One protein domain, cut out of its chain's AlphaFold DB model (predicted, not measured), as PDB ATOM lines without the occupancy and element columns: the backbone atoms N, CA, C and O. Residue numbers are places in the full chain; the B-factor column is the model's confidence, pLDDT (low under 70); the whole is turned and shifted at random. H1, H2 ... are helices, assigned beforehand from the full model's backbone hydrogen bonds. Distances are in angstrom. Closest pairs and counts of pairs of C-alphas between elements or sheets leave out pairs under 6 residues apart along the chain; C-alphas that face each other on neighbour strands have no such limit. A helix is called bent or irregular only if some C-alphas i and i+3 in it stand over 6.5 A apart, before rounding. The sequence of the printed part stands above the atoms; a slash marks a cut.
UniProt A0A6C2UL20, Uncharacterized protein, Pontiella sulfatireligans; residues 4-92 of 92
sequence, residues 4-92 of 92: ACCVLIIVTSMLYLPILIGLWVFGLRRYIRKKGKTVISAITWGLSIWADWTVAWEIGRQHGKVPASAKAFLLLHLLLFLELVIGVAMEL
ATOM      1  N   ALA A   4     167.706 173.296 176.420       79.88
ATOM      2  CA  ALA A   4     166.708 174.080 177.147       79.88
ATOM      3  C   ALA A   4     166.380 173.516 178.543       79.88
ATOM      4  O   ALA A   4     166.153 174.279 179.478       79.88
ATOM      5  N   CYS A   5     166.385 172.191 178.712       78.12
ATOM      6  CA  CYS A   5     166.057 171.545 179.984       78.12
ATOM      7  C   CYS A   5     167.198 171.689 181.004       78.12
ATOM      8  O   CYS A   5     166.953 171.984 182.170       78.12
ATOM      9  N   CYS A   6     168.448 171.593 180.540       78.12
ATOM     10  CA  CYS A   6     169.638 171.831 181.365       78.12
ATOM     11  C   CYS A   6     169.662 173.273 181.896       78.12
ATOM     12  O   CYS A   6     169.918 173.511 183.074       78.12
ATOM     13  N   VAL A   7     169.364 174.241 181.019       84.31
ATOM     14  CA  VAL A   7     169.311 175.665 181.377       84.31
ATOM     15  C   VAL A   7     168.212 175.927 182.404       84.31
ATOM     16  O   VAL A   7     168.455 176.657 183.361       84.31
ATOM     17  N   LEU A   8     167.035 175.310 182.247       83.50
ATOM     18  CA  LEU A   8     165.946 175.451 183.213       83.50
ATOM     19  C   LEU A   8     166.372 174.993 184.611       83.50
ATOM     20  O   LEU A   8     166.253 175.799 185.525       83.50
ATOM     21  N   ILE A   9     166.942 173.788 184.747       83.06
ATOM     22  CA  ILE A   9     167.402 173.224 186.033       83.06
ATOM     23  C   ILE A   9     168.443 174.132 186.710       83.06
ATOM     24  O   ILE A   9     168.379 174.420 187.906       83.06
ATOM     25  N   ILE A  10     169.413 174.638 185.944       84.50
ATOM     26  CA  ILE A  10     170.442 175.535 186.487       84.50
ATOM     27  C   ILE A  10     169.807 176.836 186.995       84.50
ATOM     28  O   ILE A  10     170.134 177.301 188.088       84.50
ATOM     29  N   VAL A  11     168.888 177.425 186.225       87.12
ATOM     30  CA  VAL A  11     168.220 178.682 186.589       87.12
ATOM     31  C   VAL A  11     167.343 178.503 187.828       87.12
ATOM     32  O   VAL A  11     167.427 179.319 188.748       87.12
ATOM     33  N   THR A  12     166.542 177.440 187.904       84.88
ATOM     34  CA  THR A  12     165.706 177.146 189.078       84.88
ATOM     35  C   THR A  12     166.555 176.893 190.319       84.88
ATOM     36  O   THR A  12     166.321 177.515 191.357       84.88
ATOM     37  N   SER A  13     167.630 176.113 190.198       81.19
ATOM     38  CA  SER A  13     168.583 175.870 191.289       81.19
ATOM     39  C   SER A  13     169.253 177.155 191.803       81.19
ATOM     40  O   SER A  13     169.358 177.367 193.018       81.19
ATOM     41  N   MET A  14     169.654 178.060 190.901       86.81
ATOM     42  CA  MET A  14     170.229 179.368 191.253       86.81
ATOM     43  C   MET A  14     169.232 180.285 191.976       86.81
ATOM     44  O   MET A  14     169.644 181.092 192.809       86.81
ATOM     45  N   LEU A  15     167.932 180.152 191.706       87.38
ATOM     46  CA  LEU A  15     166.883 180.899 192.407       87.38
ATOM     47  C   LEU A  15     166.580 180.316 193.793       87.38
ATOM     48  O   LEU A  15     166.313 181.069 194.732       87.38
ATOM     49  N   TYR A  16     166.648 178.993 193.962       84.62
ATOM     50  CA  TYR A  16     166.322 178.349 195.237       84.62
ATOM     51  C   TYR A  16     167.353 178.600 196.339       84.62
ATOM     52  O   TYR A  16     166.971 178.798 197.494       84.62
ATOM     53  N   LEU A  17     168.644 178.647 196.004       82.06
ATOM     54  CA  LEU A  17     169.723 178.882 196.973       82.06
ATOM     55  C   LEU A  17     169.559 180.172 197.806       82.06
ATOM     56  O   LEU A  17     169.552 180.077 199.039       82.06
ATOM     57  N   PRO A  18     169.388 181.371 197.214       87.50
ATOM     58  CA  PRO A  18     169.213 182.597 197.991       87.50
ATOM     59  C   PRO A  18     167.916 182.589 198.810       87.50
ATOM     60  O   PRO A  18     167.902 183.090 199.935       87.50
ATOM     61  N   ILE A  19     166.843 181.969 198.303       89.06
ATOM     62  CA  ILE A  19     165.576 181.828 199.036       89.06
ATOM     63  C   ILE A  19     165.768 180.942 200.273       89.06
ATOM     64  O   ILE A  19     165.317 181.301 201.364       89.06
ATOM     65  N   LEU A  20     166.475 179.816 200.137       87.94
ATOM     66  CA  LEU A  20     166.793 178.914 201.245       87.94
ATOM     67  C   LEU A  20     167.640 179.611 202.313       87.94
ATOM     68  O   LEU A  20     167.316 179.525 203.500       87.94
ATOM     69  N   ILE A  21     168.673 180.351 201.902       88.25
ATOM     70  CA  ILE A  21     169.505 181.138 202.821       88.25
ATOM     71  C   ILE A  21     168.659 182.210 203.520       88.25
ATOM     72  O   ILE A  21     168.758 182.376 204.737       88.25
ATOM     73  N   GLY A  22     167.778 182.898 202.790       89.56
ATOM     74  CA  GLY A  22     166.875 183.901 203.350       89.56
ATOM     75  C   GLY A  22     165.922 183.319 204.399       89.56
ATOM     76  O   GLY A  22     165.830 183.830 205.520       89.56
ATOM     77  N   LEU A  23     165.259 182.206 204.078       90.50
ATOM     78  CA  LEU A  23     164.383 181.482 205.006       90.50
ATOM     79  C   LEU A  23     165.139 180.967 206.231       90.50
ATOM     80  O   LEU A  23     164.601 180.980 207.343       90.50
ATOM     81  N   TRP A  24     166.388 180.550 206.053       90.56
ATOM     82  CA  TRP A  24     167.230 180.094 207.144       90.56
ATOM     83  C   TRP A  24     167.644 181.236 208.078       90.56
ATOM     84  O   TRP A  24     167.357 181.188 209.277       90.56
ATOM     85  N   VAL A  25     168.254 182.299 207.553       89.94
ATOM     86  CA  VAL A  25     168.800 183.401 208.362       89.94
ATOM     87  C   VAL A  25     167.687 184.250 208.984       89.94
ATOM     88  O   VAL A  25     167.709 184.528 210.190       89.94
ATOM     89  N   PHE A  26     166.693 184.648 208.188       91.06
ATOM     90  CA  PHE A  26     165.638 185.564 208.630       91.06
ATOM     91  C   PHE A  26     164.411 184.850 209.200       91.06
ATOM     92  O   PHE A  26     163.684 185.444 210.000       91.06
ATOM     93  N   GLY A  27     164.193 183.586 208.832       90.25
ATOM     94  CA  GLY A  27     163.100 182.762 209.340       90.25
ATOM     95  C   GLY A  27     163.533 181.888 210.515       90.25
ATOM     96  O   GLY A  27     163.201 182.186 211.663       90.25
ATOM     97  N   LEU A  28     164.265 180.805 210.236       90.94
ATOM     98  CA  LEU A  28     164.647 179.781 211.220       90.94
ATOM     99  C   LEU A  28     165.492 180.362 212.362       90.94
ATOM    100  O   LEU A  28     165.057 180.357 213.514       90.94
ATOM    101  N   ARG A  29     166.652 180.953 212.058       91.56
ATOM    102  CA  ARG A  29     167.571 181.491 213.078       91.56
ATOM    103  C   ARG A  29     166.948 182.613 213.899       91.56
ATOM    104  O   ARG A  29     167.267 182.782 215.076       91.56
ATOM    105  N   ARG A  30     166.062 183.416 213.304       91.00
ATOM    106  CA  ARG A  30     165.315 184.452 214.035       91.00
ATOM    107  C   ARG A  30     164.279 183.836 214.975       91.00
ATOM    108  O   ARG A  30     164.147 184.305 216.102       91.00
ATOM    109  N   TYR A  31     163.560 182.805 214.535       90.25
ATOM    110  CA  TYR A  31     162.581 182.093 215.358       90.25
ATOM    111  C   TYR A  31     163.233 181.409 216.569       90.25
ATOM    112  O   TYR A  31     162.763 181.591 217.689       90.25
ATOM    113  N   ILE A  32     164.352 180.710 216.358       91.50
ATOM    114  CA  ILE A  32     165.118 180.028 217.415       91.50
ATOM    115  C   ILE A  32     165.586 181.032 218.479       91.50
ATOM    116  O   ILE A  32     165.304 180.850 219.664       91.50
ATOM    117  N   ARG A  33     166.192 182.151 218.048       91.00
ATOM    118  CA  ARG A  33     166.628 183.233 218.950       91.00
ATOM    119  C   ARG A  33     165.473 183.835 219.749       91.00
ATOM    120  O   ARG A  33     165.603 184.031 220.951       91.00
ATOM    121  N   LYS A  34     164.318 184.079 219.116       90.62
ATOM    122  CA  LYS A  34     163.114 184.588 219.804       90.62
ATOM    123  C   LYS A  34     162.578 183.634 220.874       90.62
ATOM    124  O   LYS A  34     161.878 184.073 221.778       90.62
ATOM    125  N   LYS A  35     162.870 182.341 220.756       88.75
ATOM    126  CA  LYS A  35     162.457 181.295 221.698       88.75
ATOM    127  C   LYS A  35     163.534 180.969 222.738       88.75
ATOM    128  O   LYS A  35     163.385 179.994 223.467       88.75
ATOM    129  N   GLY A  36     164.596 181.780 222.817       84.75
ATOM    130  CA  GLY A  36     165.664 181.642 223.813       84.75
ATOM    131  C   GLY A  36     166.548 180.410 223.614       84.75
ATOM    132  O   GLY A  36     167.241 180.001 224.539       84.75
ATOM    133  N   LYS A  37     166.507 179.787 222.429       86.88
ATOM    134  CA  LYS A  37     167.337 178.628 222.087       86.88
ATOM    135  C   LYS A  37     168.561 179.070 221.284       86.88
ATOM    136  O   LYS A  37     168.551 180.113 220.627       86.88
ATOM    137  N   THR A  38     169.611 178.258 221.338       85.31
ATOM    138  CA  THR A  38     170.871 178.518 220.636       85.31
ATOM    139  C   THR A  38     170.775 178.079 219.179       85.31
ATOM    140  O   THR A  38     170.246 177.014 218.873       85.31
ATOM    141  N   VAL A  39     171.294 178.921 218.288       85.38
ATOM    142  CA  VAL A  39     171.482 178.609 216.868       85.38
ATOM    143  C   VAL A  39     172.709 177.711 216.731       85.38
ATOM    144  O   VAL A  39     173.748 178.017 217.315       85.38
ATOM    145  N   ILE A  40     172.606 176.627 215.968       81.94
ATOM    146  CA  ILE A  40     173.694 175.661 215.814       81.94
ATOM    147  C   ILE A  40     174.503 176.029 214.565       81.94
ATOM    148  O   ILE A  40     173.974 176.129 213.458       81.94
ATOM    149  N   SER A  41     175.809 176.228 214.741       81.44
ATOM    150  CA  SER A  41     176.764 176.341 213.634       81.44
ATOM    151  C   SER A  41     177.621 175.080 213.593       81.44
ATOM    152  O   SER A  41     178.349 174.789 214.538       81.44
ATOM    153  N   ALA A  42     177.500 174.328 212.504       80.12
ATOM    154  CA  ALA A  42     178.276 173.131 212.203       80.12
ATOM    155  C   ALA A  42     179.416 173.444 211.214       80.12
ATOM    156  O   ALA A  42     179.540 174.561 210.715       80.12
ATOM    157  N   ILE A  43     180.225 172.426 210.902       78.62
ATOM    158  CA  ILE A  43     181.392 172.517 210.002       78.62
ATOM    159  C   ILE A  43     180.990 172.960 208.585       78.62
ATOM    160  O   ILE A  43     181.750 173.644 207.906       78.62
ATOM    161  N   THR A  44     179.780 172.607 208.141       85.69
ATOM    162  CA  THR A  44     179.241 173.015 206.839       85.69
ATOM    163  C   THR A  44     177.936 173.785 206.997       85.69
ATOM    164  O   THR A  44     177.176 173.602 207.958       85.69
ATOM    165  N   TRP A  45     177.647 174.654 206.025       82.12
ATOM    166  CA  TRP A  45     176.399 175.417 206.007       82.12
ATOM    167  C   TRP A  45     175.188 174.488 205.921       82.12
ATOM    168  O   TRP A  45     174.243 174.680 206.674       82.12
ATOM    169  N   GLY A  46     175.252 173.426 205.109       82.38
ATOM    170  CA  GLY A  46     174.180 172.429 205.007       82.38
ATOM    171  C   GLY A  46     173.834 171.779 206.350       82.38
ATOM    172  O   GLY A  46     172.671 171.771 206.749       82.38
ATOM    173  N   LEU A  47     174.843 171.321 207.101       84.56
ATOM    174  CA  LEU A  47     174.628 170.747 208.435       84.56
ATOM    175  C   LEU A  47     174.103 171.782 209.438       84.56
ATOM    176  O   LEU A  47     173.245 171.460 210.256       84.56
ATOM    177  N   SER A  48     174.575 173.029 209.356       88.62
ATOM    178  CA  SER A  48     174.088 174.122 210.211       88.62
ATOM    179  C   SER A  48     172.610 174.414 209.952       88.62
ATOM    180  O   SER A  48     171.823 174.572 210.882       88.62
ATOM    181  N   ILE A  49     172.223 174.451 208.677       88.50
ATOM    182  CA  ILE A  49     170.844 174.687 208.266       88.50
ATOM    183  C   ILE A  49     169.938 173.546 208.736       88.50
ATOM    184  O   ILE A  49     168.870 173.803 209.294       88.50
ATOM    185  N   TRP A  50     170.373 172.298 208.555       88.81
ATOM    186  CA  TRP A  50     169.630 171.126 209.007       88.81
ATOM    187  C   TRP A  50     169.441 171.119 210.529       88.81
ATOM    188  O   TRP A  50     168.328 170.927 211.023       88.81
ATOM    189  N   ALA A  51     170.502 171.408 211.284       90.88
ATOM    190  CA  ALA A  51     170.443 171.511 212.737       90.88
ATOM    191  C   ALA A  51     169.462 172.609 213.188       90.88
ATOM    192  O   ALA A  51     168.566 172.348 213.991       90.88
ATOM    193  N   ASP A  52     169.541 173.808 212.609       92.12
ATOM    194  CA  ASP A  52     168.605 174.894 212.918       92.12
ATOM    195  C   ASP A  52     167.156 174.532 212.551       92.12
ATOM    196  O   ASP A  52     166.220 174.847 213.293       92.12
ATOM    197  N   TRP A  53     166.945 173.835 211.433       92.69
ATOM    198  CA  TRP A  53     165.623 173.358 211.036       92.69
ATOM    199  C   TRP A  53     165.040 172.370 212.053       92.69
ATOM    200  O   TRP A  53     163.908 172.566 212.503       92.69
ATOM    201  N   THR A  54     165.813 171.363 212.478       91.94
ATOM    202  CA  THR A  54     165.362 170.377 213.480       91.94
ATOM    203  C   THR A  54     165.023 171.032 214.819       91.94
ATOM    204  O   THR A  54     163.972 170.748 215.396       91.94
ATOM    205  N   VAL A  55     165.841 171.984 215.281       91.88
ATOM    206  CA  VAL A  55     165.574 172.757 216.503       91.88
ATOM    207  C   VAL A  55     164.286 173.570 216.368       91.88
ATOM    208  O   VAL A  55     163.442 173.551 217.263       91.88
ATOM    209  N   ALA A  56     164.087 174.271 215.248       91.56
ATOM    210  CA  ALA A  56     162.872 175.051 215.023       91.56
ATOM    211  C   ALA A  56     161.614 174.173 214.939       91.56
ATOM    212  O   ALA A  56     160.553 174.574 215.427       91.56
ATOM    213  N   TRP A  57     161.728 172.985 214.342       91.88
ATOM    214  CA  TRP A  57     160.655 171.997 214.297       91.88
ATOM    215  C   TRP A  57     160.289 171.506 215.699       91.88
ATOM    216  O   TRP A  57     159.112 171.489 216.057       91.88
ATOM    217  N   GLU A  58     161.291 171.188 216.516       92.00
ATOM    218  CA  GLU A  58     161.106 170.714 217.887       92.00
ATOM    219  C   GLU A  58     160.457 171.776 218.783       92.00
ATOM    220  O   GLU A  58     159.442 171.511 219.427       92.00
ATOM    221  N   ILE A  59     160.955 173.017 218.741       90.88
ATOM    222  CA  ILE A  59     160.329 174.155 219.431       90.88
ATOM    223  C   ILE A  59     158.869 174.311 218.983       90.88
ATOM    224  O   ILE A  59     157.982 174.558 219.805       90.88
ATOM    225  N   GLY A  60     158.625 174.166 217.678       89.62
ATOM    226  CA  GLY A  60     157.302 174.242 217.080       89.62
ATOM    227  C   GLY A  60     156.347 173.171 217.597       89.62
ATOM    228  O   GLY A  60     155.209 173.501 217.929       89.62
ATOM    229  N   ARG A  61     156.808 171.919 217.714       89.94
ATOM    230  CA  ARG A  61     156.034 170.814 218.300       89.94
ATOM    231  C   ARG A  61     155.705 171.071 219.766       89.94
ATOM    232  O   ARG A  61     154.549 170.938 220.148       89.94
ATOM    233  N   GLN A  62     156.681 171.520 220.552       91.00
ATOM    234  CA  GLN A  62     156.500 171.807 221.982       91.00
ATOM    235  C   GLN A  62     155.488 172.934 222.246       91.00
ATOM    236  O   GLN A  62     154.783 172.907 223.247       91.00
ATOM    237  N   HIS A  63     155.390 173.914 221.344       87.44
ATOM    238  CA  HIS A  63     154.465 175.048 221.471       87.44
ATOM    239  C   HIS A  63     153.181 174.900 220.636       87.44
ATOM    240  O   HIS A  63     152.425 175.862 220.509       87.44
ATOM    241  N   GLY A  64     152.961 173.746 219.994       88.44
ATOM    242  CA  GLY A  64     151.805 173.494 219.124       88.44
ATOM    243  C   GLY A  64     151.772 174.306 217.818       88.44
ATOM    244  O   GLY A  64     150.779 174.269 217.093       88.44
ATOM    245  N   LYS A  65     152.836 175.049 217.481       88.56
ATOM    246  CA  LYS A  65     152.910 175.877 216.268       88.56
ATOM    247  C   LYS A  65     154.303 175.868 215.647       88.56
ATOM    248  O   LYS A  65     155.178 176.655 216.015       88.56
ATOM    249  N   VAL A  66     154.470 175.030 214.626       89.62
ATOM    250  CA  VAL A  66     155.659 175.016 213.760       89.62
ATOM    251  C   VAL A  66     155.707 176.293 212.911       89.62
ATOM    252  O   VAL A  66     154.698 176.640 212.283       89.62
ATOM    253  N   PRO A  67     156.850 177.001 212.859       88.81
ATOM    254  CA  PRO A  67     156.967 178.226 212.079       88.81
ATOM    255  C   PRO A  67     156.821 177.947 210.576       88.81
ATOM    256  O   PRO A  67     157.320 176.946 210.058       88.81
ATOM    257  N   ALA A  68     156.169 178.868 209.860       89.88
ATOM    258  CA  ALA A  68     155.966 178.761 208.414       89.88
ATOM    259  C   ALA A  68     157.293 178.640 207.647       89.88
ATOM    260  O   ALA A  68     157.366 177.896 206.675       89.88
ATOM    261  N   SER A  69     158.356 179.288 208.135       89.38
ATOM    262  CA  SER A  69     159.700 179.177 207.563       89.38
ATOM    263  C   SER A  69     160.252 177.753 207.608       89.38
ATOM    264  O   SER A  69     160.859 177.334 206.635       89.38
ATOM    265  N   ALA A  70     160.013 176.984 208.678       89.44
ATOM    266  CA  ALA A  70     160.460 175.590 208.749       89.44
ATOM    267  C   ALA A  70     159.690 174.695 207.768       89.44
ATOM    268  O   ALA A  70     160.282 173.827 207.129       89.44
ATOM    269  N   LYS A  71     158.384 174.930 207.597       91.44
ATOM    270  CA  LYS A  71     157.571 174.202 206.608       91.44
ATOM    271  C   LYS A  71     157.996 174.532 205.175       91.44
ATOM    272  O   LYS A  71     158.208 173.623 204.381       91.44
ATOM    273  N   ALA A  72     158.164 175.820 204.868       90.69
ATOM    274  CA  ALA A  72     158.627 176.289 203.563       90.69
ATOM    275  C   ALA A  72     160.026 175.756 203.237       90.69
ATOM    276  O   ALA A  72     160.280 175.337 202.113       90.69
ATOM    277  N   PHE A  73     160.909 175.714 204.236       90.00
ATOM    278  CA  PHE A  73     162.245 175.157 204.093       90.00
ATOM    279  C   PHE A  73     162.216 173.670 203.706       90.00
ATOM    280  O   PHE A  73     162.895 173.283 202.760       90.00
ATOM    281  N   LEU A  74     161.387 172.861 204.382       89.75
ATOM    282  CA  LEU A  74     161.218 171.441 204.057       89.75
ATOM    283  C   LEU A  74     160.664 171.249 202.639       89.75
ATOM    284  O   LEU A  74     161.193 170.440 201.883       89.75
ATOM    285  N   LEU A  75     159.631 172.011 202.268       90.94
ATOM    286  CA  LEU A  75     159.031 171.936 200.935       90.94
ATOM    287  C   LEU A  75     160.053 172.270 199.841       90.94
ATOM    288  O   LEU A  75     160.183 171.522 198.880       90.94
ATOM    289  N   LEU A  76     160.804 173.362 200.004       88.69
ATOM    290  CA  LEU A  76     161.837 173.761 199.046       88.69
ATOM    291  C   LEU A  76     162.967 172.735 198.950       88.69
ATOM    292  O   LEU A  76     163.430 172.461 197.850       88.69
ATOM    293  N   HIS A  77     163.388 172.142 200.070       87.06
ATOM    294  CA  HIS A  77     164.377 171.062 200.046       87.06
ATOM    295  C   HIS A  77     163.879 169.831 199.282       87.06
ATOM    296  O   HIS A  77     164.637 169.251 198.511       87.06
ATOM    297  N   LEU A  78     162.612 169.446 199.462       89.81
ATOM    298  CA  LEU A  78     162.016 168.327 198.728       89.81
ATOM    299  C   LEU A  78     161.902 168.617 197.229       89.81
ATOM    300  O   LEU A  78     162.182 167.735 196.423       89.81
ATOM    301  N   LEU A  79     161.531 169.844 196.856       89.56
ATOM    302  CA  LEU A  79     161.474 170.264 195.454       89.56
ATOM    303  C   LEU A  79     162.861 170.239 194.804       89.56
ATOM    304  O   LEU A  79     163.003 169.672 193.726       89.56
ATOM    305  N   LEU A  80     163.883 170.767 195.485       86.56
ATOM    306  CA  LEU A  80     165.265 170.743 194.998       86.56
ATOM    307  C   LEU A  80     165.779 169.304 194.830       86.56
ATOM    308  O   LEU A  80     166.441 168.980 193.848       86.56
ATOM    309  N   PHE A  81     165.460 168.422 195.781       87.75
ATOM    310  CA  PHE A  81     165.820 167.009 195.691       87.75
ATOM    311  C   PHE A  81     165.118 166.317 194.516       87.75
ATOM    312  O   PHE A  81     165.755 165.568 193.781       87.75
ATOM    313  N   LEU A  82     163.828 166.591 194.302       89.69
ATOM    314  CA  LEU A  82     163.077 166.052 193.170       89.69
ATOM    315  C   LEU A  82     163.650 166.535 191.831       89.69
ATOM    316  O   LEU A  82     163.818 165.733 190.918       89.69
ATOM    317  N   GLU A  83     163.983 167.819 191.727       86.75
ATOM    318  CA  GLU A  83     164.623 168.407 190.549       86.75
ATOM    319  C   GLU A  83     165.969 167.739 190.246       86.75
ATOM    320  O   GLU A  83     166.224 167.373 189.100       86.75
ATOM    321  N   LEU A  84     166.789 167.493 191.274       85.44
ATOM    322  CA  LEU A  84     168.051 166.765 191.137       85.44
ATOM    323  C   LEU A  84     167.831 165.330 190.638       85.44
ATOM    324  O   LEU A  84     168.526 164.890 189.728       85.44
ATOM    325  N   VAL A  85     166.865 164.604 191.210       88.69
ATOM    326  CA  VAL A  85     166.540 163.229 190.792       88.69
ATOM    327  C   VAL A  85     166.080 163.193 189.337       88.69
ATOM    328  O   VAL A  85     166.530 162.332 188.587       88.69
ATOM    329  N   ILE A  86     165.224 164.132 188.922       86.38
ATOM    330  CA  ILE A  86     164.785 164.256 187.526       86.38
ATOM    331  C   ILE A  86     165.980 164.568 186.622       86.38
ATOM    332  O   ILE A  86     166.125 163.933 185.582       86.38
ATOM    333  N   GLY A  87     166.848 165.500 187.023       83.50
ATOM    334  CA  GLY A  87     168.063 165.839 186.285       83.50
ATOM    335  C   GLY A  87     168.948 164.617 186.042       83.50
ATOM    336  O   GLY A  87     169.253 164.304 184.898       83.50
ATOM    337  N   VAL A  88     169.266 163.867 187.102       84.00
ATOM    338  CA  VAL A  88     170.076 162.640 187.013       84.00
ATOM    339  C   VAL A  88     169.388 161.567 186.164       84.00
ATOM    340  O   VAL A  88     170.033 160.933 185.334       84.00
ATOM    341  N   ALA A  89     168.079 161.370 186.329       83.62
ATOM    342  CA  ALA A  89     167.324 160.372 185.572       83.62
ATOM    343  C   ALA A  89     167.219 160.687 184.070       83.62
ATOM    344  O   ALA A  89     166.976 159.778 183.289       83.62
ATOM    345  N   MET A  90     167.364 161.954 183.668       78.25
ATOM    346  CA  MET A  90     167.398 162.364 182.259       78.25
ATOM    347  C   MET A  90     168.806 162.346 181.639       78.25
ATOM    348  O   MET A  90     168.932 162.510 180.418       78.25
ATOM    349  N   GLU A  91     169.851 162.240 182.464       68.88
ATOM    350  CA  GLU A  91     171.241 162.065 182.023       68.88
ATOM    351  C   GLU A  91     171.621 160.584 181.837       68.88
ATOM    352  O   GLU A  91     172.503 160.297 181.024       68.88
ATOM    353  N   LEU A  92     170.953 159.672 182.557       53.78
ATOM    354  CA  LEU A  92     170.981 158.210 182.368       53.78
ATOM    355  C   LEU A  92     170.110 157.763 181.184       53.78
ATOM    356  O   LEU A  92     170.503 156.765 180.538       53.78
TER     357      LEU A  92
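This is residues 4 to 92 of the 92 residues of an uncharacterized protein of Pontiella sulfatireligans (UniProt A0A6C2UL20). Two long helices, H1 and H3, run opposite ways as a narrow V, and a shorter helix, H2, crosses over H1 near the end where the V closes. H1 makes most of the length; the V opens toward the first and last printed residues, Ala 4 and Leu 92, whose C-alphas are 17.2 A apart. The printed part has 89 residues with three named helices, in the order H1, H2, H3, and no named strand; the class is all helix. The whole is elongated, spanning 47 by 27 by 19 A, and only just loose, close to compact, with a radius of gyration of the C-alphas of 14.9 A.

H1, residues 4 to 34, is 44.1 A long, from C-alpha 4 at (166.708, 174.080, 177.147) to C-alpha 34 at (163.114, 184.588, 219.804). It is neither bent nor irregular, but only just: C-alphas 26 and 29 are 6.3 A apart. H3, residues 68 to 91, is 34.8 A long and ends with C-alpha 91 at (171.241, 162.065, 182.023). H2, residues 45 to 62, is 25.8 A long.

H1 touches H3 at a shallow tilt of 23 degrees, opposite ways; their closest C-alphas, of Gly 27 and Ser 69, are 5.3 A apart. H1 touches H2 with residues 24 to 32 alone, at a steep tilt of 52 degrees, the same way; the closest C-alphas, of Ile 32 and Ala 56, are 6.0 A apart. H2 and H3 form a helical hairpin at a steep tilt of 44 degrees, opposite ways. H2 touches H3 with residues 53 to 57 alone, and H3 touches H2 with residues 70 to 73 alone; the closest C-alphas, of Trp 53 and Ala 70, are 6.1 A apart. Every O i to N i+4 pair is within hydrogen-bond range in H2 and H3, and 23 of 27 are in H1.

The two C-alphas farthest apart, of Gly 36 and Leu 92, are 47.9 A apart. The printed part has no cut. The link from H1 to H2 is short, that from H2 to H3 tight. Mean pLDDT of the printed part is 86.9, and residues 91 to 92 are under 70.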